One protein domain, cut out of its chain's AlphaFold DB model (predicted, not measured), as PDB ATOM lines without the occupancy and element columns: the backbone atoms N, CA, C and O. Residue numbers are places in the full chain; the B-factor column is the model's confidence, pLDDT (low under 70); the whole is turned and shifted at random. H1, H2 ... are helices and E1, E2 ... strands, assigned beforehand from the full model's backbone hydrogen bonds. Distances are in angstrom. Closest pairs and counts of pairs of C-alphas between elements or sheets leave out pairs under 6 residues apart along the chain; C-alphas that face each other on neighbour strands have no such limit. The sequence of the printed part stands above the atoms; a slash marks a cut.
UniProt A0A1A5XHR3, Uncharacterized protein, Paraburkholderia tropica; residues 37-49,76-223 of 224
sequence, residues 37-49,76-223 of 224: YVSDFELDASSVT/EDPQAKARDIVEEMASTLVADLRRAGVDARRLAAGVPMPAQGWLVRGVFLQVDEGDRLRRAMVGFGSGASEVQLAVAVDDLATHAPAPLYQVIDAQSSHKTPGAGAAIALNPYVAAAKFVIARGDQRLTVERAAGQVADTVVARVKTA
ATOM      1  N   TYR A  37       1.325 152.147  67.681       92.56
ATOM      2  CA  TYR A  37       2.338 151.194  68.084       92.56
ATOM      3  C   TYR A  37       2.443 150.084  67.044       92.56
ATOM      4  O   TYR A  37       1.452 149.449  66.701       92.56
ATOM      5  N   VAL A  38       3.652 149.821  66.562       92.00
ATOM      6  CA  VAL A  38       3.953 148.686  65.685       92.00
ATOM      7  C   VAL A  38       4.651 147.626  66.526       92.00
ATOM      8  O   VAL A  38       5.762 147.870  67.001       92.00
ATOM      9  N   SER A  39       4.001 146.483  66.751       89.38
ATOM     10  CA  SER A  39       4.652 145.346  67.402       89.38
ATOM     11  C   SER A  39       5.612 144.657  66.441       89.38
ATOM     12  O   SER A  39       5.521 144.806  65.221       89.38
ATOM     13  N   ASP A  40       6.491 143.828  66.991       84.19
ATOM     14  CA  ASP A  40       7.267 142.917  66.162       84.19
ATOM     15  C   ASP A  40       6.343 141.947  65.421       84.19
ATOM     16  O   ASP A  40       5.330 141.481  65.954       84.19
ATOM     17  N   PHE A  41       6.683 141.695  64.160       86.69
ATOM     18  CA  PHE A  41       5.978 140.752  63.305       86.69
ATOM     19  C   PHE A  41       6.453 139.332  63.602       86.69
ATOM     20  O   PHE A  41       7.642 139.087  63.801       86.69
ATOM     21  N   GLU A  42       5.530 138.378  63.599       85.56
ATOM     22  CA  GLU A  42       5.863 136.982  63.849       85.56
ATOM     23  C   GLU A  42       6.391 136.304  62.579       85.56
ATOM     24  O   GLU A  42       5.682 136.198  61.577       85.56
ATOM     25  N   LEU A  43       7.628 135.808  62.639       81.50
ATOM     26  CA  LEU A  43       8.278 134.994  61.610       81.50
ATOM     27  C   LEU A  43       9.029 133.848  62.299       81.50
ATOM     28  O   LEU A  43       9.769 134.081  63.256       81.50
ATOM     29  N   ASP A  44       8.825 132.612  61.845       72.19
ATOM     30  CA  ASP A  44       9.429 131.432  62.462       72.19
ATOM     31  C   ASP A  44      10.886 131.261  61.995       72.19
ATOM     32  O   ASP A  44      11.218 131.401  60.814       72.19
ATOM     33  N   ALA A  45      11.774 130.948  62.929       64.44
ATOM     34  CA  ALA A  45      13.173 130.648  62.660       64.44
ATOM     35  C   ALA A  45      13.392 129.163  62.941       64.44
ATOM     36  O   ALA A  45      13.947 128.786  63.970       64.44
ATOM     37  N   SER A  46      12.919 128.291  62.051       55.56
ATOM     38  CA  SER A  46      13.304 126.888  62.143       55.56
ATOM     39  C   SER A  46      14.692 126.717  61.533       55.56
ATOM     40  O   SER A  46      15.044 127.333  60.524       55.56
ATOM     41  N   SER A  47      15.513 125.877  62.156       43.12
ATOM     42  CA  SER A  47      16.723 125.363  61.531       43.12
ATOM     43  C   SER A  47      16.310 124.607  60.266       43.12
ATOM     44  O   SER A  47      15.936 123.436  60.352       43.12
ATOM     45  N   VAL A  48      16.328 125.277  59.108       43.81
ATOM     46  CA  VAL A  48      16.249 124.640  57.787       43.81
ATOM     47  C   VAL A  48      17.174 123.441  57.835       43.81
ATOM     48  O   VAL A  48      18.370 123.646  58.029       43.81
ATOM     49  N   THR A  49      16.607 122.232  57.749       42.06
ATOM     50  CA  THR A  49      17.266 120.920  57.646       42.06
ATOM     51  C   THR A  49      18.791 121.012  57.655       42.06
ATOM     52  O   THR A  49      19.465 120.904  56.631       42.06
ATOM     53  N   GLU A  76      24.533 131.444  57.043       60.38
ATOM     54  CA  GLU A  76      23.833 132.546  57.714       60.38
ATOM     55  C   GLU A  76      22.934 131.962  58.821       60.38
ATOM     56  O   GLU A  76      22.239 130.975  58.576       60.38
ATOM     57  N   ASP A  77      22.953 132.529  60.031       72.19
ATOM     58  CA  ASP A  77      22.079 132.090  61.126       72.19
ATOM     59  C   ASP A  77      20.607 132.390  60.759       72.19
ATOM     60  O   ASP A  77      20.249 133.568  60.626       72.19
ATOM     61  N   PRO A  78      19.731 131.374  60.599       71.88
ATOM     62  CA  PRO A  78      18.325 131.587  60.253       71.88
ATOM     63  C   PRO A  78      17.594 132.470  61.267       71.88
ATOM     64  O   PRO A  78      16.698 133.225  60.892       71.88
ATOM     65  N   GLN A  79      17.997 132.423  62.541       74.62
ATOM     66  CA  GLN A  79      17.438 133.269  63.590       74.62
ATOM     67  C   GLN A  79      17.812 134.737  63.374       74.62
ATOM     68  O   GLN A  79      16.951 135.612  63.475       74.62
ATOM     69  N   ALA A  80      19.083 135.014  63.072       79.94
ATOM     70  CA  ALA A  80      19.545 136.361  62.752       79.94
ATOM     71  C   ALA A  80      18.818 136.899  61.515       79.94
ATOM     72  O   ALA A  80      18.272 137.995  61.545       79.94
ATOM     73  N   LYS A  81      18.683 136.073  60.476       78.25
ATOM     74  CA  LYS A  81      17.977 136.464  59.256       78.25
ATOM     75  C   LYS A  81      16.476 136.704  59.478       78.25
ATOM     76  O   LYS A  81      15.921 137.613  58.864       78.25
ATOM     77  N   ALA A  82      15.822 135.944  60.363       79.31
ATOM     78  CA  ALA A  82      14.426 136.187  60.750       79.31
ATOM     79  C   ALA A  82      14.273 137.570  61.375       79.31
ATOM     80  O   ALA A  82      13.383 138.336  61.007       79.31
ATOM     81  N   ARG A  83      15.178 137.878  62.310       82.69
ATOM     82  CA  ARG A  83      15.216 139.160  63.009       82.69
ATOM     83  C   ARG A  83      15.443 140.303  62.032       82.69
ATOM     84  O   ARG A  83      14.715 141.275  62.128       82.69
ATOM     85  N   ASP A  84      16.351 140.156  61.070       84.50
ATOM     86  CA  ASP A  84      16.601 141.186  60.056       84.50
ATOM     87  C   ASP A  84      15.347 141.497  59.227       84.50
ATOM     88  O   ASP A  84      15.020 142.661  59.021       84.50
ATOM     89  N   ILE A  85      14.606 140.469  58.791       83.31
ATOM     90  CA  ILE A  85      13.363 140.646  58.016       83.31
ATOM     91  C   ILE A  85      12.290 141.347  58.855       83.31
ATOM     92  O   ILE A  85      11.623 142.262  58.376       83.31
ATOM     93  N   VAL A  86      12.109 140.914  60.106       85.75
ATOM     94  CA  VAL A  86      11.127 141.509  61.025       85.75
ATOM     95  C   VAL A  86      11.506 142.949  61.373       85.75
ATOM     96  O   VAL A  86      10.636 143.818  61.409       85.75
ATOM     97  N   GLU A  87      12.793 143.216  61.589       88.56
ATOM     98  CA  GLU A  87      13.326 144.552  61.853       88.56
ATOM     99  C   GLU A  87      13.095 145.480  60.662       88.56
ATOM    100  O   GLU A  87      12.599 146.595  60.819       88.56
ATOM    101  N   GLU A  88      13.412 145.017  59.457       87.69
ATOM    102  CA  GLU A  88      13.211 145.759  58.218       87.69
ATOM    103  C   GLU A  88      11.734 146.081  57.976       87.69
ATOM    104  O   GLU A  88      11.382 147.228  57.695       87.69
ATOM    105  N   MET A  89      10.857 145.099  58.173       87.44
ATOM    106  CA  MET A  89       9.409 145.264  58.093       87.44
ATOM    107  C   MET A  89       8.911 146.326  59.089       87.44
ATOM    108  O   MET A  89       8.269 147.306  58.701       87.44
ATOM    109  N   ALA A  90       9.241 146.177  60.374       90.12
ATOM    110  CA  ALA A  90       8.781 147.087  61.420       90.12
ATOM    111  C   ALA A  90       9.339 148.510  61.243       90.12
ATOM    112  O   ALA A  90       8.598 149.487  61.376       90.12
ATOM    113  N   SER A  91      10.627 148.641  60.922       91.38
ATOM    114  CA  SER A  91      11.277 149.944  60.737       91.38
ATOM    115  C   SER A  91      10.755 150.687  59.508       91.38
ATOM    116  O   SER A  91      10.461 151.881  59.611       91.38
ATOM    117  N   THR A  92      10.558 149.989  58.384       91.75
ATOM    118  CA  THR A  92       9.981 150.571  57.161       91.75
ATOM    119  C   THR A  92       8.549 151.031  57.404       91.75
ATOM    120  O   THR A  92       8.211 152.175  57.106       91.75
ATOM    121  N   LEU A  93       7.728 150.196  58.048       91.38
ATOM    122  CA  LEU A  93       6.347 150.548  58.373       91.38
ATOM    123  C   LEU A  93       6.265 151.786  59.276       91.38
ATOM    124  O   LEU A  93       5.489 152.701  59.006       91.38
ATOM    125  N   VAL A  94       7.085 151.863  60.330       93.62
ATOM    126  CA  VAL A  94       7.132 153.053  61.198       93.62
ATOM    127  C   VAL A  94       7.557 154.295  60.409       93.62
ATOM    128  O   VAL A  94       6.990 155.371  60.612       93.62
ATOM    129  N   ALA A  95       8.537 154.169  59.512       93.44
ATOM    130  CA  ALA A  95       8.991 155.278  58.680       93.44
ATOM    131  C   ALA A  95       7.892 155.771  57.723       93.44
ATOM    132  O   ALA A  95       7.683 156.981  57.613       93.44
ATOM    133  N   ASP A  96       7.164 154.857  57.084       92.44
ATOM    134  CA  ASP A  96       6.080 155.183  56.156       92.44
ATOM    135  C   ASP A  96       4.885 155.823  56.874       92.44
ATOM    136  O   ASP A  96       4.375 156.852  56.424       92.44
ATOM    137  N   LEU A  97       4.505 155.310  58.049       91.94
ATOM    138  CA  LEU A  97       3.463 155.916  58.886       91.94
ATOM    139  C   LEU A  97       3.825 157.346  59.309       91.94
ATOM    140  O   LEU A  97       3.006 158.260  59.192       91.94
ATOM    141  N   ARG A  98       5.073 157.568  59.738       93.06
ATOM    142  CA  ARG A  98       5.564 158.912  60.089       93.06
ATOM    143  C   ARG A  98       5.560 159.849  58.890       93.06
ATOM    144  O   ARG A  98       5.156 161.002  59.023       93.06
ATOM    145  N   ARG A  99       5.958 159.359  57.713       91.50
ATOM    146  CA  ARG A  99       5.911 160.129  56.461       91.50
ATOM    147  C   ARG A  99       4.478 160.519  56.088       91.50
ATOM    148  O   ARG A  99       4.270 161.599  55.546       91.50
ATOM    149  N   ALA A 100       3.499 159.683  56.432       89.00
ATOM    150  CA  ALA A 100       2.073 159.956  56.258       89.00
ATOM    151  C   ALA A 100       1.458 160.873  57.343       89.00
ATOM    152  O   ALA A 100       0.252 161.139  57.305       89.00
ATOM    153  N   GLY A 101       2.265 161.368  58.294       88.62
ATOM    154  CA  GLY A 101       1.845 162.294  59.351       88.62
ATOM    155  C   GLY A 101       1.267 161.627  60.604       88.62
ATOM    156  O   GLY A 101       0.620 162.302  61.401       88.62
ATOM    157  N   VAL A 102       1.473 160.321  60.783       90.12
ATOM    158  CA  VAL A 102       1.020 159.565  61.961       90.12
ATOM    159  C   VAL A 102       2.157 159.461  62.986       90.12
ATOM    160  O   VAL A 102       3.288 159.136  62.616       90.12
ATOM    161  N   ASP A 103       1.887 159.699  64.279       91.00
ATOM    162  CA  ASP A 103       2.872 159.402  65.335       91.00
ATOM    163  C   ASP A 103       2.958 157.880  65.485       91.00
ATOM    164  O   ASP A 103       2.094 157.255  66.092       91.00
ATOM    165  N   ALA A 104       3.973 157.276  64.866       92.75
ATOM    166  CA  ALA A 104       4.218 155.843  64.934       92.75
ATOM    167  C   ALA A 104       5.471 155.524  65.751       92.75
ATOM    168  O   ALA A 104       6.527 156.157  65.598       92.75
ATOM    169  N   ARG A 105       5.384 154.501  66.603       92.81
ATOM    170  CA  ARG A 105       6.484 154.013  67.442       92.81
ATOM    171  C   ARG A 105       6.518 152.498  67.424       92.81
ATOM    172  O   ARG A 105       5.485 151.841  67.379       92.81
ATOM    173  N   ARG A 106       7.718 151.936  67.495       90.56
ATOM    174  CA  ARG A 106       7.868 150.495  67.654       90.56
ATOM    175  C   ARG A 106       7.618 150.105  69.108       90.56
ATOM    176  O   ARG A 106       8.129 150.758  70.016       90.56
ATOM    177  N   LEU A 107       6.851 149.041  69.308       88.81
ATOM    178  CA  LEU A 107       6.650 148.393  70.595       88.81
ATOM    179  C   LEU A 107       7.547 147.154  70.644       88.81
ATOM    180  O   LEU A 107       7.270 146.158  69.979       88.81
ATOM    181  N   ALA A 108       8.639 147.244  71.400       78.19
ATOM    182  CA  ALA A 108       9.584 146.141  71.535       78.19
ATOM    183  C   ALA A 108       8.947 144.939  72.250       78.19
ATOM    184  O   ALA A 108       8.131 145.100  73.165       78.19
ATOM    185  N   ALA A 109       9.364 143.730  71.869       75.19
ATOM    186  CA  ALA A 109       8.958 142.508  72.552       75.19
ATOM    187  C   ALA A 109       9.240 142.573  74.069       75.19
ATOM    188  O   ALA A 109      10.313 142.987  74.508       75.19
ATOM    189  N   GLY A 110       8.265 142.148  74.878       73.94
ATOM    190  CA  GLY A 110       8.371 142.120  76.342       73.94
ATOM    191  C   GLY A 110       8.066 143.445  77.048       73.94
ATOM    192  O   GLY A 110       8.000 143.466  78.276       73.94
ATOM    193  N   VAL A 111       7.833 144.535  76.310       78.88
ATOM    194  CA  VAL A 111       7.312 145.780  76.889       78.88
ATOM    195  C   VAL A 111       5.812 145.612  77.179       78.88
ATOM    196  O   VAL A 111       5.097 145.059  76.337       78.88
ATOM    197  N   PRO A 112       5.305 146.074  78.341       82.06
ATOM    198  CA  PRO A 112       3.876 146.059  78.625       82.06
ATOM    199  C   PRO A 112       3.085 146.786  77.539       82.06
ATOM    200  O   PRO A 112       3.486 147.852  77.067       82.06
ATOM    201  N   MET A 113       1.946 146.211  77.160       82.50
ATOM    202  CA  MET A 113       1.085 146.814  76.154       82.50
ATOM    203  C   MET A 113       0.556 148.169  76.655       82.50
ATOM    204  O   MET A 113       0.091 148.249  77.797       82.50
ATOM    205  N   PRO A 114       0.623 149.231  75.836       85.88
ATOM    206  CA  PRO A 114       0.060 150.528  76.189       85.88
ATOM    207  C   PRO A 114      -1.443 150.436  76.483       85.88
ATOM    208  O   PRO A 114      -2.144 149.610  75.910       85.88
ATOM    209  N   ALA A 115      -1.951 151.315  77.349       82.69
ATOM    210  CA  ALA A 115      -3.382 151.363  77.670       82.69
ATOM    211  C   ALA A 115      -4.232 152.053  76.584       82.69
ATOM    212  O   ALA A 115      -5.452 151.958  76.603       82.69
ATOM    213  N   GLN A 116      -3.595 152.788  75.672       86.62
ATOM    214  CA  GLN A 116      -4.255 153.624  74.673       86.62
ATOM    215  C   GLN A 116      -3.401 153.722  73.411       86.62
ATOM    216  O   GLN A 116      -2.174 153.603  73.480       86.62
ATOM    217  N   GLY A 117      -4.052 154.008  72.285       88.38
ATOM    218  CA  GLY A 117      -3.428 154.090  70.968       88.38
ATOM    219  C   GLY A 117      -3.745 152.876  70.105       88.38
ATOM    220  O   GLY A 117      -4.372 151.914  70.540       88.38
ATOM    221  N   TRP A 118      -3.297 152.926  68.862       90.38
ATOM    222  CA  TRP A 118      -3.518 151.861  67.894       90.38
ATOM    223  C   TRP A 118      -2.376 150.865  67.945       90.38
ATOM    224  O   TRP A 118      -1.221 151.270  68.016       90.38
ATOM    225  N   LEU A 119      -2.670 149.576  67.869       91.00
ATOM    226  CA  LEU A 119      -1.673 148.522  67.798       91.00
ATOM    227  C   LEU A 119      -1.737 147.833  66.440       91.00
ATOM    228  O   LEU A 119      -2.758 147.257  66.071       91.00
ATOM    229  N   VAL A 120      -0.621 147.854  65.722       91.88
ATOM    230  CA  VAL A 120      -0.416 147.094  64.493       91.88
ATOM    231  C   VAL A 120       0.385 145.848  64.828       91.88
ATOM    232  O   VAL A 120       1.490 145.943  65.364       91.88
ATOM    233  N   ARG A 121      -0.176 144.687  64.502       90.69
ATOM    234  CA  ARG A 121       0.451 143.372  64.685       90.69
ATOM    235  C   ARG A 121       0.420 142.618  63.372       90.69
ATOM    236  O   ARG A 121      -0.528 142.779  62.605       90.69
ATOM    237  N   GLY A 122       1.378 141.733  63.135       89.19
ATOM    238  CA  GLY A 122       1.316 140.870  61.963       89.19
ATOM    239  C   GLY A 122       2.059 139.558  62.114       89.19
ATOM    240  O   GLY A 122       2.920 139.402  62.976       89.19
ATOM    241  N   VAL A 123       1.703 138.610  61.255       87.56
ATOM    242  CA  VAL A 123       2.314 137.284  61.181       87.56
ATOM    243  C   VAL A 123       2.592 136.931  59.726       87.56
ATOM    244  O   VAL A 123       1.722 137.067  58.858       87.56
ATOM    245  N   PHE A 124       3.812 136.475  59.462       86.38
ATOM    246  CA  PHE A 124       4.190 135.895  58.185       86.38
ATOM    247  C   PHE A 124       3.754 134.435  58.146       86.38
ATOM    248  O   PHE A 124       4.030 133.646  59.052       86.38
ATOM    249  N   LEU A 125       3.088 134.073  57.064       82.88
ATOM    250  CA  LEU A 125       2.456 132.790  56.834       82.88
ATOM    251  C   LEU A 125       2.979 132.168  55.553       82.88
ATOM    252  O   LEU A 125       3.316 132.869  54.605       82.88
ATOM    253  N   GLN A 126       3.008 130.849  55.516       80.00
ATOM    254  CA  GLN A 126       3.229 130.070  54.310       80.00
ATOM    255  C   GLN A 126       1.993 129.226  54.025       80.00
ATOM    256  O   GLN A 126       1.314 128.770  54.954       80.00
ATOM    257  N   VAL A 127       1.708 129.049  52.737       76.75
ATOM    258  CA  VAL A 127       0.656 128.154  52.256       76.75
ATOM    259  C   VAL A 127       1.302 126.858  51.785       76.75
ATOM    260  O   VAL A 127       2.099 126.856  50.840       76.75
ATOM    261  N   ASP A 128       0.947 125.768  52.452       72.12
ATOM    262  CA  ASP A 128       1.361 124.421  52.079       72.12
ATOM    263  C   ASP A 128       0.458 123.826  50.992       72.12
ATOM    264  O   ASP A 128      -0.655 124.291  50.724       72.12
ATOM    265  N   GLU A 129       0.911 122.710  50.419       67.75
ATOM    266  CA  GLU A 129       0.077 121.824  49.612       67.75
ATOM    267  C   GLU A 129      -1.209 121.444  50.372       67.75
ATOM    268  O   GLU A 129      -1.180 120.992  51.521       67.75
ATOM    269  N   GLY A 130      -2.360 121.644  49.724       68.94
ATOM    270  CA  GLY A 130      -3.674 121.416  50.333       68.94
ATOM    271  C   GLY A 130      -4.258 122.611  51.097       68.94
ATOM    272  O   GLY A 130      -5.121 122.392  51.944       68.94
ATOM    273  N   ASP A 131      -3.803 123.838  50.805       72.81
ATOM    274  CA  ASP A 131      -4.361 125.114  51.305       72.81
ATOM    275  C   ASP A 131      -4.294 125.272  52.835       72.81
ATOM    276  O   ASP A 131      -5.138 125.887  53.487       72.81
ATOM    277  N   ARG A 132      -3.263 124.679  53.443       76.75
ATOM    278  CA  ARG A 132      -3.034 124.763  54.888       76.75
ATOM    279  C   ARG A 132      -2.100 125.921  55.199       76.75
ATOM    280  O   ARG A 132      -0.993 125.986  54.670       76.75
ATOM    281  N   LEU A 133      -2.524 126.797  56.109       81.69
ATOM    282  CA  LEU A 133      -1.699 127.895  56.605       81.69
ATOM    283  C   LEU A 133      -0.795 127.435  57.746       81.69
ATOM    284  O   LEU A 133      -1.229 126.742  58.671       81.69
ATOM    285  N   ARG A 134       0.456 127.888  57.706       79.38
ATOM    286  CA  ARG A 134       1.439 127.747  58.790       79.38
ATOM    287  C   ARG A 134       2.215 129.041  58.944       79.38
ATOM    288  O   ARG A 134       2.249 129.847  58.020       79.38
ATOM    289  N   ARG A 135       2.890 129.233  60.078       80.00
ATOM    290  CA  ARG A 135       3.866 130.326  60.196       80.00
ATOM    291  C   ARG A 135       4.992 130.122  59.188       80.00
ATOM    292  O   ARG A 135       5.486 129.005  59.028       80.00
ATOM    293  N   ALA A 136       5.358 131.195  58.503       77.31
ATOM    294  CA  ALA A 136       6.462 131.213  57.560       77.31
ATOM    295  C   ALA A 136       7.788 130.970  58.286       77.31
ATOM    296  O   ALA A 136       7.978 131.465  59.395       77.31
ATOM    297  N   MET A 137       8.698 130.242  57.639       72.00
ATOM    298  CA  MET A 137      10.048 129.977  58.138       72.00
ATOM    299  C   MET A 137      11.093 130.738  57.318       72.00
ATOM    300  O   MET A 137      10.921 130.943  56.114       72.00
ATOM    301  N   VAL A 138      12.203 131.128  57.944       65.06
ATOM    302  CA  VAL A 138      13.349 131.698  57.221       65.06
ATOM    303  C   VAL A 138      14.010 130.655  56.327       65.06
ATOM    304  O   VAL A 138      14.381 129.583  56.789       65.06
ATOM    305  N   GLY A 139      14.213 131.001  55.053       56.31
ATOM    306  CA  GLY A 139      14.802 130.103  54.054       56.31
ATOM    307  C   GLY A 139      13.765 129.542  53.082       56.31
ATOM    308  O   GLY A 139      13.674 128.330  52.912       56.31
ATOM    309  N   PHE A 140      12.995 130.433  52.449       60.44
ATOM    310  CA  PHE A 140      11.928 130.175  51.470       60.44
ATOM    311  C   PHE A 140      12.372 129.324  50.253       60.44
ATOM    312  O   PHE A 140      12.496 129.832  49.140       60.44
ATOM    313  N   GLY A 141      12.623 128.024  50.453       50.84
ATOM    314  CA  GLY A 141      13.245 127.140  49.458       50.84
ATOM    315  C   GLY A 141      12.953 125.640  49.595       50.84
ATOM    316  O   GLY A 141      13.607 124.848  48.923       50.84
ATOM    317  N   SER A 142      11.984 125.221  50.417       49.16
ATOM    318  CA  SER A 142      11.647 123.799  50.636       49.16
ATOM    319  C   SER A 142      10.338 123.323  49.984       49.16
ATOM    320  O   SER A 142       9.960 122.176  50.202       49.16
ATOM    321  N   GLY A 143       9.646 124.165  49.202       47.19
ATOM    322  CA  GLY A 143       8.410 123.781  48.495       47.19
ATOM    323  C   GLY A 143       7.158 124.617  48.794       47.19
ATOM    324  O   GLY A 143       6.113 124.330  48.224       47.19
ATOM    325  N   ALA A 144       7.234 125.664  49.627       52.41
ATOM    326  CA  ALA A 144       6.100 126.572  49.835       52.41
ATOM    327  C   ALA A 144       5.761 127.350  48.544       52.41
ATOM    328  O   ALA A 144       6.638 127.947  47.900       52.41
ATOM    329  N   SER A 145       4.481 127.342  48.167       56.75
ATOM    330  CA  SER A 145       3.992 127.990  46.943       56.75
ATOM    331  C   SER A 145       3.925 129.512  47.082       56.75
ATOM    332  O   SER A 145       4.174 130.227  46.113       56.75
ATOM    333  N   GLU A 146       3.636 130.007  48.288       69.12
ATOM    334  CA  GLU A 146       3.333 131.415  48.541       69.12
ATOM    335  C   GLU A 146       3.599 131.798  50.004       69.12
ATOM    336  O   GLU A 146       3.344 131.007  50.918       69.12
ATOM    337  N   VAL A 147       4.083 133.026  50.222       77.50
ATOM    338  CA  VAL A 147       4.187 133.653  51.545       77.50
ATOM    339  C   VAL A 147       3.121 134.733  51.651       77.50
ATOM    340  O   VAL A 147       2.954 135.547  50.743       77.50
ATOM    341  N   GLN A 148       2.405 134.758  52.765       80.56
ATOM    342  CA  GLN A 148       1.345 135.718  53.043       80.56
ATOM    343  C   GLN A 148       1.659 136.476  54.327       80.56
ATOM    344  O   GLN A 148       2.178 135.909  55.280       80.56
ATOM    345  N   LEU A 149       1.328 137.759  54.372       85.69
ATOM    346  CA  LEU A 149       1.399 138.574  55.574       85.69
ATOM    347  C   LEU A 149      -0.027 138.882  56.028       85.69
ATOM    348  O   LEU A 149      -0.785 139.521  55.298       85.69
ATOM    349  N   ALA A 150      -0.394 138.427  57.223       87.31
ATOM    350  CA  ALA A 150      -1.658 138.784  57.855       87.31
ATOM    351  C   ALA A 150      -1.417 139.865  58.909       87.31
ATOM    352  O   ALA A 150      -0.520 139.716  59.739       87.31
ATOM    353  N   VAL A 151      -2.212 140.934  58.878       89.31
ATOM    354  CA  VAL A 151      -2.055 142.096  59.764       89.31
ATOM    355  C   VAL A 151      -3.356 142.399  60.492       89.31
ATOM    356  O   VAL A 151      -4.425 142.373  59.883       89.31
ATOM    357  N   ALA A 152      -3.257 142.725  61.779       88.94
ATOM    358  CA  ALA A 152      -4.333 143.292  62.584       88.94
ATOM    359  C   ALA A 152      -3.996 144.720  62.999       88.94
ATOM    360  O   ALA A 152      -2.833 145.060  63.222       88.94
ATOM    361  N   VAL A 153      -5.046 145.532  63.105       88.94
ATOM    362  CA  VAL A 153      -4.988 146.921  63.559       88.94
ATOM    363  C   VAL A 153      -6.075 147.090  64.616       88.94
ATOM    364  O   VAL A 153      -7.261 147.166  64.284       88.94
ATOM    365  N   ASP A 154      -5.660 147.096  65.877       88.00
ATOM    366  CA  ASP A 154      -6.533 147.129  67.049       88.00
ATOM    367  C   ASP A 154      -6.478 148.507  67.720       88.00
ATOM    368  O   ASP A 154      -5.401 149.086  67.840       88.00
ATOM    369  N   ASP A 155      -7.614 149.023  68.191       88.25
ATOM    370  CA  ASP A 155      -7.643 150.210  69.051       88.25
ATOM    371  C   ASP A 155      -7.618 149.778  70.523       88.25
ATOM    372  O   ASP A 155      -8.609 149.258  71.051       88.25
ATOM    373  N   LEU A 156      -6.484 150.017  71.188       87.00
ATOM    374  CA  LEU A 156      -6.251 149.620  72.578       87.00
ATOM    375  C   LEU A 156      -7.176 150.339  73.566       87.00
ATOM    376  O   LEU A 156      -7.363 149.843  74.674       87.00
ATOM    377  N   ALA A 157      -7.772 151.472  73.178       85.06
ATOM    378  CA  ALA A 157      -8.733 152.175  74.021       85.06
ATOM    379  C   ALA A 157     -10.095 151.461  74.094       85.06
ATOM    380  O   ALA A 157     -10.845 151.676  75.047       85.06
ATOM    381  N   THR A 158     -10.428 150.621  73.106       82.50
ATOM    382  CA  THR A 158     -11.757 149.991  72.996       82.50
ATOM    383  C   THR A 158     -11.783 148.559  73.513       82.50
ATOM    384  O   THR A 158     -12.721 148.167  74.211       82.50
ATOM    385  N   HIS A 159     -10.763 147.762  73.188       80.00
ATOM    386  CA  HIS A 159     -10.688 146.369  73.598       80.00
ATOM    387  C   HIS A 159      -9.245 145.866  73.647       80.00
ATOM    388  O   HIS A 159      -8.353 146.349  72.950       80.00
ATOM    389  N   ALA A 160      -9.025 144.813  74.435       84.06
ATOM    390  CA  ALA A 160      -7.781 144.065  74.355       84.06
ATOM    391  C   ALA A 160      -7.650 143.417  72.956       84.06
ATOM    392  O   ALA A 160      -8.641 142.895  72.433       84.06
ATOM    393  N   PRO A 161      -6.459 143.416  72.334       85.81
ATOM    394  CA  PRO A 161      -6.238 142.762  71.049       85.81
ATOM    395  C   PRO A 161      -6.471 141.253  71.148       85.81
ATOM    396  O   PRO A 161      -5.831 140.565  71.945       85.81
ATOM    397  N   ALA A 162      -7.360 140.712  70.315       85.12
ATOM    398  CA  ALA A 162      -7.570 139.267  70.245       85.12
ATOM    399  C   ALA A 162      -6.422 138.575  69.476       85.12
ATOM    400  O   ALA A 162      -5.726 139.222  68.688       85.12
ATOM    401  N   PRO A 163      -6.180 137.265  69.662       85.12
ATOM    402  CA  PRO A 163      -5.146 136.549  68.916       85.12
ATOM    403  C   PRO A 163      -5.346 136.661  67.398       85.12
ATOM    404  O   PRO A 163      -6.467 136.504  66.907       85.12
ATOM    405  N   LEU A 164      -4.252 136.913  66.669       83.62
ATOM    406  CA  LEU A 164      -4.231 136.996  65.201       83.62
ATOM    407  C   LEU A 164      -4.620 135.672  64.535       83.62
ATOM    408  O   LEU A 164      -5.256 135.651  63.482       83.62
ATOM    409  N   TYR A 165      -4.231 134.563  65.155       86.06
ATOM    410  CA  TYR A 165      -4.471 133.214  64.676       86.06
ATOM    411  C   TYR A 165      -4.619 132.244  65.851       86.06
ATOM    412  O   TYR A 165      -4.316 132.575  67.000       86.06
ATOM    413  N   GLN A 166      -5.080 131.037  65.547       85.12
ATOM    414  CA  GLN A 166      -5.169 129.914  66.473       85.12
ATOM    415  C   GLN A 166      -4.456 128.705  65.870       85.12
ATOM    416  O   GLN A 166      -4.482 128.511  64.655       85.12
ATOM    417  N   VAL A 167      -3.828 127.888  66.710       81.69
ATOM    418  CA  VAL A 167      -3.202 126.631  66.286       81.69
ATOM    419  C   VAL A 167      -4.270 125.539  66.245       81.69
ATOM    420  O   VAL A 167      -4.952 125.315  67.240       81.69
ATOM    421  N   ILE A 168      -4.425 124.873  65.099       76.88
ATOM    422  CA  ILE A 168      -5.479 123.869  64.868       76.88
ATOM    423  C   ILE A 168      -4.982 122.452  65.188       76.88
ATOM    424  O   ILE A 168      -5.768 121.598  65.592       76.88
ATOM    425  N   ASP A 169      -3.683 122.183  65.030       65.12
ATOM    426  CA  ASP A 169      -3.158 120.814  65.034       65.12
ATOM    427  C   ASP A 169      -2.193 120.564  66.203       65.12
ATOM    428  O   ASP A 169      -1.007 120.885  66.140       65.12
ATOM    429  N   ALA A 170      -2.722 120.002  67.295       51.28
ATOM    430  CA  ALA A 170      -1.930 119.519  68.430       51.28
ATOM    431  C   ALA A 170      -2.286 118.084  68.864       51.28
ATOM    432  O   ALA A 170      -1.719 117.606  69.843       51.28
ATOM    433  N   GLN A 171      -3.232 117.397  68.207       44.53
ATOM    434  CA  GLN A 171      -3.876 116.207  68.797       44.53
ATOM    435  C   GLN A 171      -3.898 114.931  67.939       44.53
ATOM    436  O   GLN A 171      -4.481 113.951  68.391       44.53
ATOM    437  N   SER A 172      -3.275 114.860  66.751       40.56
ATOM    438  CA  SER A 172      -3.413 113.620  65.949       40.56
ATOM    439  C   SER A 172      -2.224 113.092  65.144       40.56
ATOM    440  O   SER A 172      -2.352 112.009  64.575       40.56
ATOM    441  N   SER A 173      -1.050 113.728  65.108       43.16
ATOM    442  CA  SER A 173       0.047 113.203  64.281       43.16
ATOM    443  C   SER A 173       1.328 112.914  65.067       43.16
ATOM    444  O   SER A 173       2.226 113.731  65.219       43.16
ATOM    445  N   HIS A 174       1.487 111.644  65.441       45.78
ATOM    446  CA  HIS A 174       2.779 111.011  65.746       45.78
ATOM    447  C   HIS A 174       3.750 110.967  64.542       45.78
ATOM    448  O   HIS A 174       4.620 110.101  64.472       45.78
ATOM    449  N   LYS A 175       3.611 111.848  63.547       47.66
ATOM    450  CA  LYS A 175       4.398 111.810  62.313       47.66
ATOM    451  C   LYS A 175       4.592 113.219  61.773       47.66
ATOM    452  O   LYS A 175       3.776 113.697  60.994       47.66
ATOM    453  N   THR A 176       5.679 113.855  62.199       46.59
ATOM    454  CA  THR A 176       6.730 114.474  61.359       46.59
ATOM    455  C   THR A 176       7.421 115.566  62.187       46.59
ATOM    456  O   THR A 176       6.912 116.685  62.274       46.59
ATOM    457  N   PRO A 177       8.569 115.274  62.824       42.03
ATOM    458  CA  PRO A 177       9.403 116.310  63.429       42.03
ATOM    459  C   PRO A 177       9.767 117.365  62.371       42.03
ATOM    460  O   PRO A 177      10.291 117.017  61.318       42.03
ATOM    461  N   GLY A 178       9.469 118.641  62.634       49.16
ATOM    462  CA  GLY A 178       9.871 119.773  61.784       49.16
ATOM    463  C   GLY A 178       8.775 120.408  60.918       49.16
ATOM    464  O   GLY A 178       8.996 121.486  60.374       49.16
ATOM    465  N   ALA A 179       7.581 119.816  60.823       53.47
ATOM    466  CA  ALA A 179       6.457 120.401  60.090       53.47
ATOM    467  C   ALA A 179       5.606 121.250  61.056       53.47
ATOM    468  O   ALA A 179       4.767 120.705  61.767       53.47
ATOM    469  N   GLY A 180       5.859 122.563  61.140       62.31
ATOM    470  CA  GLY A 180       5.200 123.471  62.100       62.31
ATOM    471  C   GLY A 180       3.668 123.331  62.147       62.31
ATOM    472  O   GLY A 180       3.051 122.952  61.159       62.31
ATOM    473  N   ALA A 181       3.031 123.596  63.288       72.00
ATOM    474  CA  ALA A 181       1.596 123.343  63.450       72.00
ATOM    475  C   ALA A 181       0.729 124.167  62.473       72.00
ATOM    476  O   ALA A 181       1.041 125.324  62.176       72.00
ATOM    477  N   ALA A 182      -0.364 123.573  61.982       78.75
ATOM    478  CA  ALA A 182      -1.335 124.276  61.142       78.75
ATOM    479  C   ALA A 182      -2.072 125.353  61.949       78.75
ATOM    480  O   ALA A 182      -2.368 125.151  63.133       78.75
ATOM    481  N   ILE A 183      -2.394 126.476  61.304       82.62
ATOM    482  CA  ILE A 183      -3.067 127.609  61.944       82.62
ATOM    483  C   ILE A 183      -4.319 128.064  61.185       82.62
ATOM    484  O   ILE A 183      -4.408 127.932  59.966       82.62
ATOM    485  N   ALA A 184      -5.269 128.652  61.913       85.19
ATOM    486  CA  ALA A 184      -6.412 129.387  61.373       85.19
ATOM    487  C   ALA A 184      -6.267 130.867  61.718       85.19
ATOM    488  O   ALA A 184      -6.069 131.209  62.884       85.19
ATOM    489  N   LEU A 185      -6.405 131.745  60.724       84.94
ATOM    490  CA  LEU A 185      -6.520 133.181  60.969       84.94
ATOM    491  C   LEU A 185      -7.839 133.495  61.668       84.94
ATOM    492  O   LEU A 185      -8.880 132.929  61.341       84.94
ATOM    493  N   ASN A 186      -7.795 134.432  62.609       83.00
ATOM    494  CA  ASN A 186      -9.000 134.940  63.240       83.00
ATOM    495  C   ASN A 186      -9.656 135.989  62.310       83.00
ATOM    496  O   ASN A 186      -9.076 137.059  62.094       83.00
ATOM    497  N   PRO A 187     -10.852 135.714  61.750       74.50
ATOM    498  CA  PRO A 187     -11.473 136.574  60.741       74.50
ATOM    499  C   PRO A 187     -11.915 137.935  61.293       74.50
ATOM    500  O   PRO A 187     -12.134 138.859  60.518       74.50
ATOM    501  N   TYR A 188     -12.029 138.080  62.615       65.19
ATOM    502  CA  TYR A 188     -12.497 139.311  63.257       65.19
ATOM    503  C   TYR A 188     -11.390 140.343  63.502       65.19
ATOM    504  O   TYR A 188     -11.696 141.486  63.832       65.19
ATOM    505  N   VAL A 189     -10.117 139.960  63.350       64.75
ATOM    506  CA  VAL A 189      -8.964 140.842  63.630       64.75
ATOM    507  C   VAL A 189      -8.090 141.118  62.415       64.75
ATOM    508  O   VAL A 189      -7.379 142.118  62.410       64.75
ATOM    509  N   ALA A 190      -8.128 140.276  61.380       65.94
ATOM    510  CA  ALA A 190      -7.333 140.500  60.178       65.94
ATOM    511  C   ALA A 190      -7.848 141.742  59.428       65.94
ATOM    512  O   ALA A 190      -8.852 141.691  58.722       65.94
ATOM    513  N   ALA A 191      -7.147 142.866  59.586       66.38
ATOM    514  CA  ALA A 191      -7.421 144.107  58.874       66.38
ATOM    515  C   ALA A 191      -7.092 143.966  57.382       66.38
ATOM    516  O   ALA A 191      -7.781 144.543  56.544       66.38
ATOM    517  N   ALA A 192      -6.052 143.190  57.061       73.19
ATOM    518  CA  ALA A 192      -5.677 142.878  55.693       73.19
ATOM    519  C   ALA A 192      -4.794 141.624  55.606       73.19
ATOM    520  O   ALA A 192      -4.114 141.232  56.561       73.19
ATOM    521  N   LYS A 193      -4.801 141.018  54.418       75.12
ATOM    522  CA  LYS A 193      -3.946 139.902  54.022       75.12
ATOM    523  C   LYS A 193      -3.218 140.286  52.736       75.12
ATOM    524  O   LYS A 193      -3.866 140.603  51.742       75.12
ATOM    525  N   PHE A 194      -1.892 140.229  52.757       75.94
ATOM    526  CA  PHE A 194      -1.034 140.598  51.631       75.94
ATOM    527  C   PHE A 194      -0.250 139.388  51.136       75.94
ATOM    528  O   PHE A 194       0.171 138.550  51.932       75.94
ATOM    529  N   VAL A 195      -0.044 139.303  49.824       69.31
ATOM    530  CA  VAL A 195       0.717 138.222  49.187       69.31
ATOM    531  C   VAL A 195       2.119 138.718  48.855       69.31
ATOM    532  O   VAL A 195       2.286 139.728  48.171       69.31
ATOM    533  N   ILE A 196       3.129 137.989  49.320       69.19
ATOM    534  CA  ILE A 196       4.546 138.247  49.063       69.19
ATOM    535  C   ILE A 196       4.984 137.261  47.976       69.19
ATOM    536  O   ILE A 196       5.212 136.076  48.229       69.19
ATOM    537  N   ALA A 197       5.045 137.747  46.734       60.25
ATOM    538  CA  ALA A 197       5.428 136.943  45.577       60.25
ATOM    539  C   ALA A 197       6.921 136.564  45.596       60.25
ATOM    540  O   ALA A 197       7.760 137.264  46.161       60.25
ATOM    541  N   ARG A 198       7.259 135.455  44.926       52.84
ATOM    542  CA  ARG A 198       8.637 134.959  44.782       52.84
ATOM    543  C   ARG A 198       9.473 135.951  43.952       52.84
ATOM    544  O   ARG A 198       9.203 136.138  42.770       52.84
ATOM    545  N   GLY A 199      10.484 136.566  44.564       57.03
ATOM    546  CA  GLY A 199      11.335 137.600  43.960       57.03
ATOM    547  C   GLY A 199      12.329 138.172  44.973       57.03
ATOM    548  O   GLY A 199      12.628 137.513  45.966       57.03
ATOM    549  N   ASP A 200      12.840 139.386  44.744       58.78
ATOM    550  CA  ASP A 200      13.678 140.079  45.731       58.78
ATOM    551  C   ASP A 200      12.888 140.276  47.035       58.78
ATOM    552  O   ASP A 200      11.907 141.027  47.114       58.78
ATOM    553  N   GLN A 201      13.306 139.523  48.049       60.03
ATOM    554  CA  GLN A 201      12.643 139.422  49.339       60.03
ATOM    555  C   GLN A 201      12.552 140.784  50.031       60.03
ATOM    556  O   GLN A 201      11.529 141.088  50.640       60.03
ATOM    557  N   ARG A 202      13.580 141.622  49.874       58.91
ATOM    558  CA  ARG A 202      13.660 142.947  50.491       58.91
ATOM    559  C   ARG A 202      12.663 143.912  49.859       58.91
ATOM    560  O   ARG A 202      11.804 144.462  50.543       58.91
ATOM    561  N   LEU A 203      12.686 143.991  48.528       55.09
ATOM    562  CA  LEU A 203      11.746 144.806  47.751       55.09
ATOM    563  C   LEU A 203      10.281 144.391  47.961       55.09
ATOM    564  O   LEU A 203       9.366 145.196  47.778       55.09
ATOM    565  N   THR A 204      10.031 143.134  48.332       72.38
ATOM    566  CA  THR A 204       8.668 142.647  48.586       72.38
ATOM    567  C   THR A 204       8.205 142.942  50.016       72.38
ATOM    568  O   THR A 204       7.036 143.275  50.202       72.38
ATOM    569  N   VAL A 205       9.107 142.906  51.004       75.50
ATOM    570  CA  VAL A 205       8.818 143.331  52.386       75.50
ATOM    571  C   VAL A 205       8.554 144.836  52.450       75.50
ATOM    572  O   VAL A 205       7.554 145.241  53.032       75.50
ATOM    573  N   GLU A 206       9.366 145.661  51.783       78.31
ATOM    574  CA  GLU A 206       9.145 147.115  51.707       78.31
ATOM    575  C   GLU A 206       7.801 147.456  51.049       78.31
ATOM    576  O   GLU A 206       7.041 148.287  51.546       78.31
ATOM    577  N   ARG A 207       7.447 146.769  49.952       80.81
ATOM    578  CA  ARG A 207       6.140 146.958  49.305       80.81
ATOM    579  C   ARG A 207       4.988 146.566  50.230       80.81
ATOM    580  O   ARG A 207       3.992 147.286  50.289       80.81
ATOM    581  N   ALA A 208       5.113 145.443  50.938       81.06
ATOM    582  CA  ALA A 208       4.119 145.025  51.920       81.06
ATOM    583  C   ALA A 208       3.992 146.063  53.049       81.06
ATOM    584  O   ALA A 208       2.877 146.380  53.452       81.06
ATOM    585  N   ALA A 209       5.103 146.658  53.492       85.25
ATOM    586  CA  ALA A 209       5.114 147.751  54.461       85.25
ATOM    587  C   ALA A 209       4.299 148.956  54.018       85.25
ATOM    588  O   ALA A 209       3.436 149.396  54.777       85.25
ATOM    589  N   GLY A 210       4.501 149.424  52.785       86.00
ATOM    590  CA  GLY A 210       3.721 150.531  52.237       86.00
ATOM    591  C   GLY A 210       2.220 150.227  52.222       86.00
ATOM    592  O   GLY A 210       1.418 151.018  52.709       86.00
ATOM    593  N   GLN A 211       1.830 149.031  51.766       86.00
ATOM    594  CA  GLN A 211       0.417 148.624  51.729       86.00
ATOM    595  C   GLN A 211      -0.214 148.515  53.128       86.00
ATOM    596  O   GLN A 211      -1.378 148.885  53.332       86.00
ATOM    597  N   VAL A 212       0.548 148.020  54.107       85.88
ATOM    598  CA  VAL A 212       0.124 147.989  55.510       85.88
ATOM    599  C   VAL A 212      -0.016 149.410  56.051       85.88
ATOM    600  O   VAL A 212      -1.025 149.707  56.690       85.88
ATOM    601  N   ALA A 213       0.942 150.296  55.768       88.88
ATOM    602  CA  ALA A 213       0.907 151.691  56.195       88.88
ATOM    603  C   ALA A 213      -0.348 152.398  55.670       88.88
ATOM    604  O   ALA A 213      -1.067 153.014  56.454       88.88
ATOM    605  N   ASP A 214      -0.668 152.237  54.384       88.50
ATOM    606  CA  ASP A 214      -1.865 152.818  53.768       88.50
ATOM    607  C   ASP A 214      -3.152 152.331  54.452       88.50
ATOM    608  O   ASP A 214      -4.040 153.126  54.776       88.50
ATOM    609  N   THR A 215      -3.230 151.028  54.738       86.31
ATOM    610  CA  THR A 215      -4.374 150.414  55.433       86.31
ATOM    611  C   THR A 215      -4.530 150.964  56.852       86.31
ATOM    612  O   THR A 215      -5.637 151.303  57.278       86.31
ATOM    613  N   VAL A 216      -3.422 151.086  57.586       87.25
ATOM    614  CA  VAL A 216      -3.399 151.646  58.944       87.25
ATOM    615  C   VAL A 216      -3.813 153.113  58.916       87.25
ATOM    616  O   VAL A 216      -4.692 153.504  59.676       87.25
ATOM    617  N   VAL A 217      -3.248 153.918  58.015       88.69
ATOM    618  CA  VAL A 217      -3.581 155.342  57.867       88.69
ATOM    619  C   VAL A 217      -5.066 155.523  57.566       88.69
ATOM    620  O   VAL A 217      -5.707 156.374  58.182       88.69
ATOM    621  N   ALA A 218      -5.630 154.717  56.663       87.00
ATOM    622  CA  ALA A 218      -7.052 154.764  56.345       87.00
ATOM    623  C   ALA A 218      -7.920 154.451  57.573       87.00
ATOM    624  O   ALA A 218      -8.882 155.168  57.848       87.00
ATOM    625  N   ARG A 219      -7.565 153.421  58.351       84.06
ATOM    626  CA  ARG A 219      -8.334 153.002  59.534       84.06
ATOM    627  C   ARG A 219      -8.230 153.994  60.689       84.06
ATOM    628  O   ARG A 219      -9.232 154.337  61.298       84.06
ATOM    629  N   VAL A 220      -7.031 154.510  60.934       84.38
ATOM    630  CA  VAL A 220      -6.758 155.477  62.000       84.38
ATOM    631  C   VAL A 220      -7.418 156.832  61.721       84.38
ATOM    632  O   VAL A 220      -7.902 157.475  62.644       84.38
ATOM    633  N   LYS A 221      -7.480 157.271  60.455       82.44
ATOM    634  CA  LYS A 221      -8.124 158.545  60.073       82.44
ATOM    635  C   LYS A 221      -9.650 158.485  60.012       82.44
ATOM    636  O   LYS A 221     -10.285 159.533  60.008       82.44
ATOM    637  N   THR A 222     -10.226 157.293  59.879       78.62
ATOM    638  CA  THR A 222     -11.685 157.091  59.805       78.62
ATOM    639  C   THR A 222     -12.304 156.727  61.150       78.62
ATOM    640  O   THR A 222     -13.527 156.674  61.256       78.62
ATOM    641  N   ALA A 223     -11.475 156.484  62.167       67.38
ATOM    642  CA  ALA A 223     -11.942 156.293  63.525       67.38
ATOM    643  C   ALA A 223     -12.541 157.604  64.076       67.38
ATOM    644  O   ALA A 223     -11.963 158.668  63.836       67.38
TER     645      ALA A 223
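What this domain is: This is residues 37 to 49 and 76 to 223 of the 224 residues of an uncharacterized protein of Paraburkholderia tropica (UniProt A0A1A5XHR3). A strongly twisted sheet of six strands, with E3 and E5 as its long strands, has two long helices, H1 and H2, packed over one face. A small hairpin, E6 and E7, comes close to the sheet at E4, and residues 171 to 177 of its loop stick out. The 161 printed residues hold two named helices and eight named strands, in the order E1 H1 E2 E3 E4 E5 E6 E7 E8 H2; the class is mixed, helices and strands. The large sheet is branched, with parallel and antiparallel pairs. The whole is compact, with a radius of gyration of the C-alphas of 16.0 A and spans of 48 by 34 by 28 A.

Where its parts are: In the large sheet, E3 is residues 118 to 128, 32.0 A long, and E5 is residues 146 to 155, 29.9 A. E1 is residues 37 to 39, beginning at C-alpha 37 (2.338, 151.194, 68.084); E2 is 104 to 107, E4 is 132 to 135 and E8 is 190 to 196, 16.4 A. H1, residues 78 to 99, is 31.4 A long. H2, residues 201 to 222, is 31.8 A long and ends at C-alpha 222 (-11.685, 157.091, 59.805). E6 is residues 165 to 167 and E7 is 183 to 185.

How they stand to each other: E3 has three neighbours: E1, parallel, and E4, antiparallel, lie on one side, beside residues 118 to 121 and 124 to 128, and E5, antiparallel, on the other. N 123 and O 150 are 2.9 A apart, N 120 and O 37 2.8 A, and in the hairpin E3 and E4 N 126 and O 134 2.8 A. E2 is parallel to E1, with N 38 and O 105 at 2.8 A; E8 is antiparallel to E5, with N 149 and O 194 at 2.8 A. H1 and H2 are on the same face, at heights over the sheet of 8.4 A and 8.7 A. H1 lies over E1, at 13 degrees on the local plane, along the strands. H2 lies over E5, at 27 degrees on the local plane. The helices touch, closest at the C-alphas of Leu 93 and Ala 209, 5.0 A, at a steep tilt of 41 degrees, the same way. In both, every O i to N i+4 pair is within hydrogen-bond range. In the hairpin E6 and E7, N 166 and O 184 are 2.8 A apart; the closest C-alphas of E4 and E7, Arg 134 and Ile 183, are 5.5 A apart.

The domain as a whole: The C-alphas farthest apart, Gly 101 and His 174, are 51.7 A apart. Residues 50 to 75 are not printed; C-alphas 49 and 76 are 13.4 A apart across the cut. The link E6 to E7 is long, 15 residues. Mean pLDDT of the printed part is 76.6, with 43 residues under 70, among them 169 to 180 and 195 to 203.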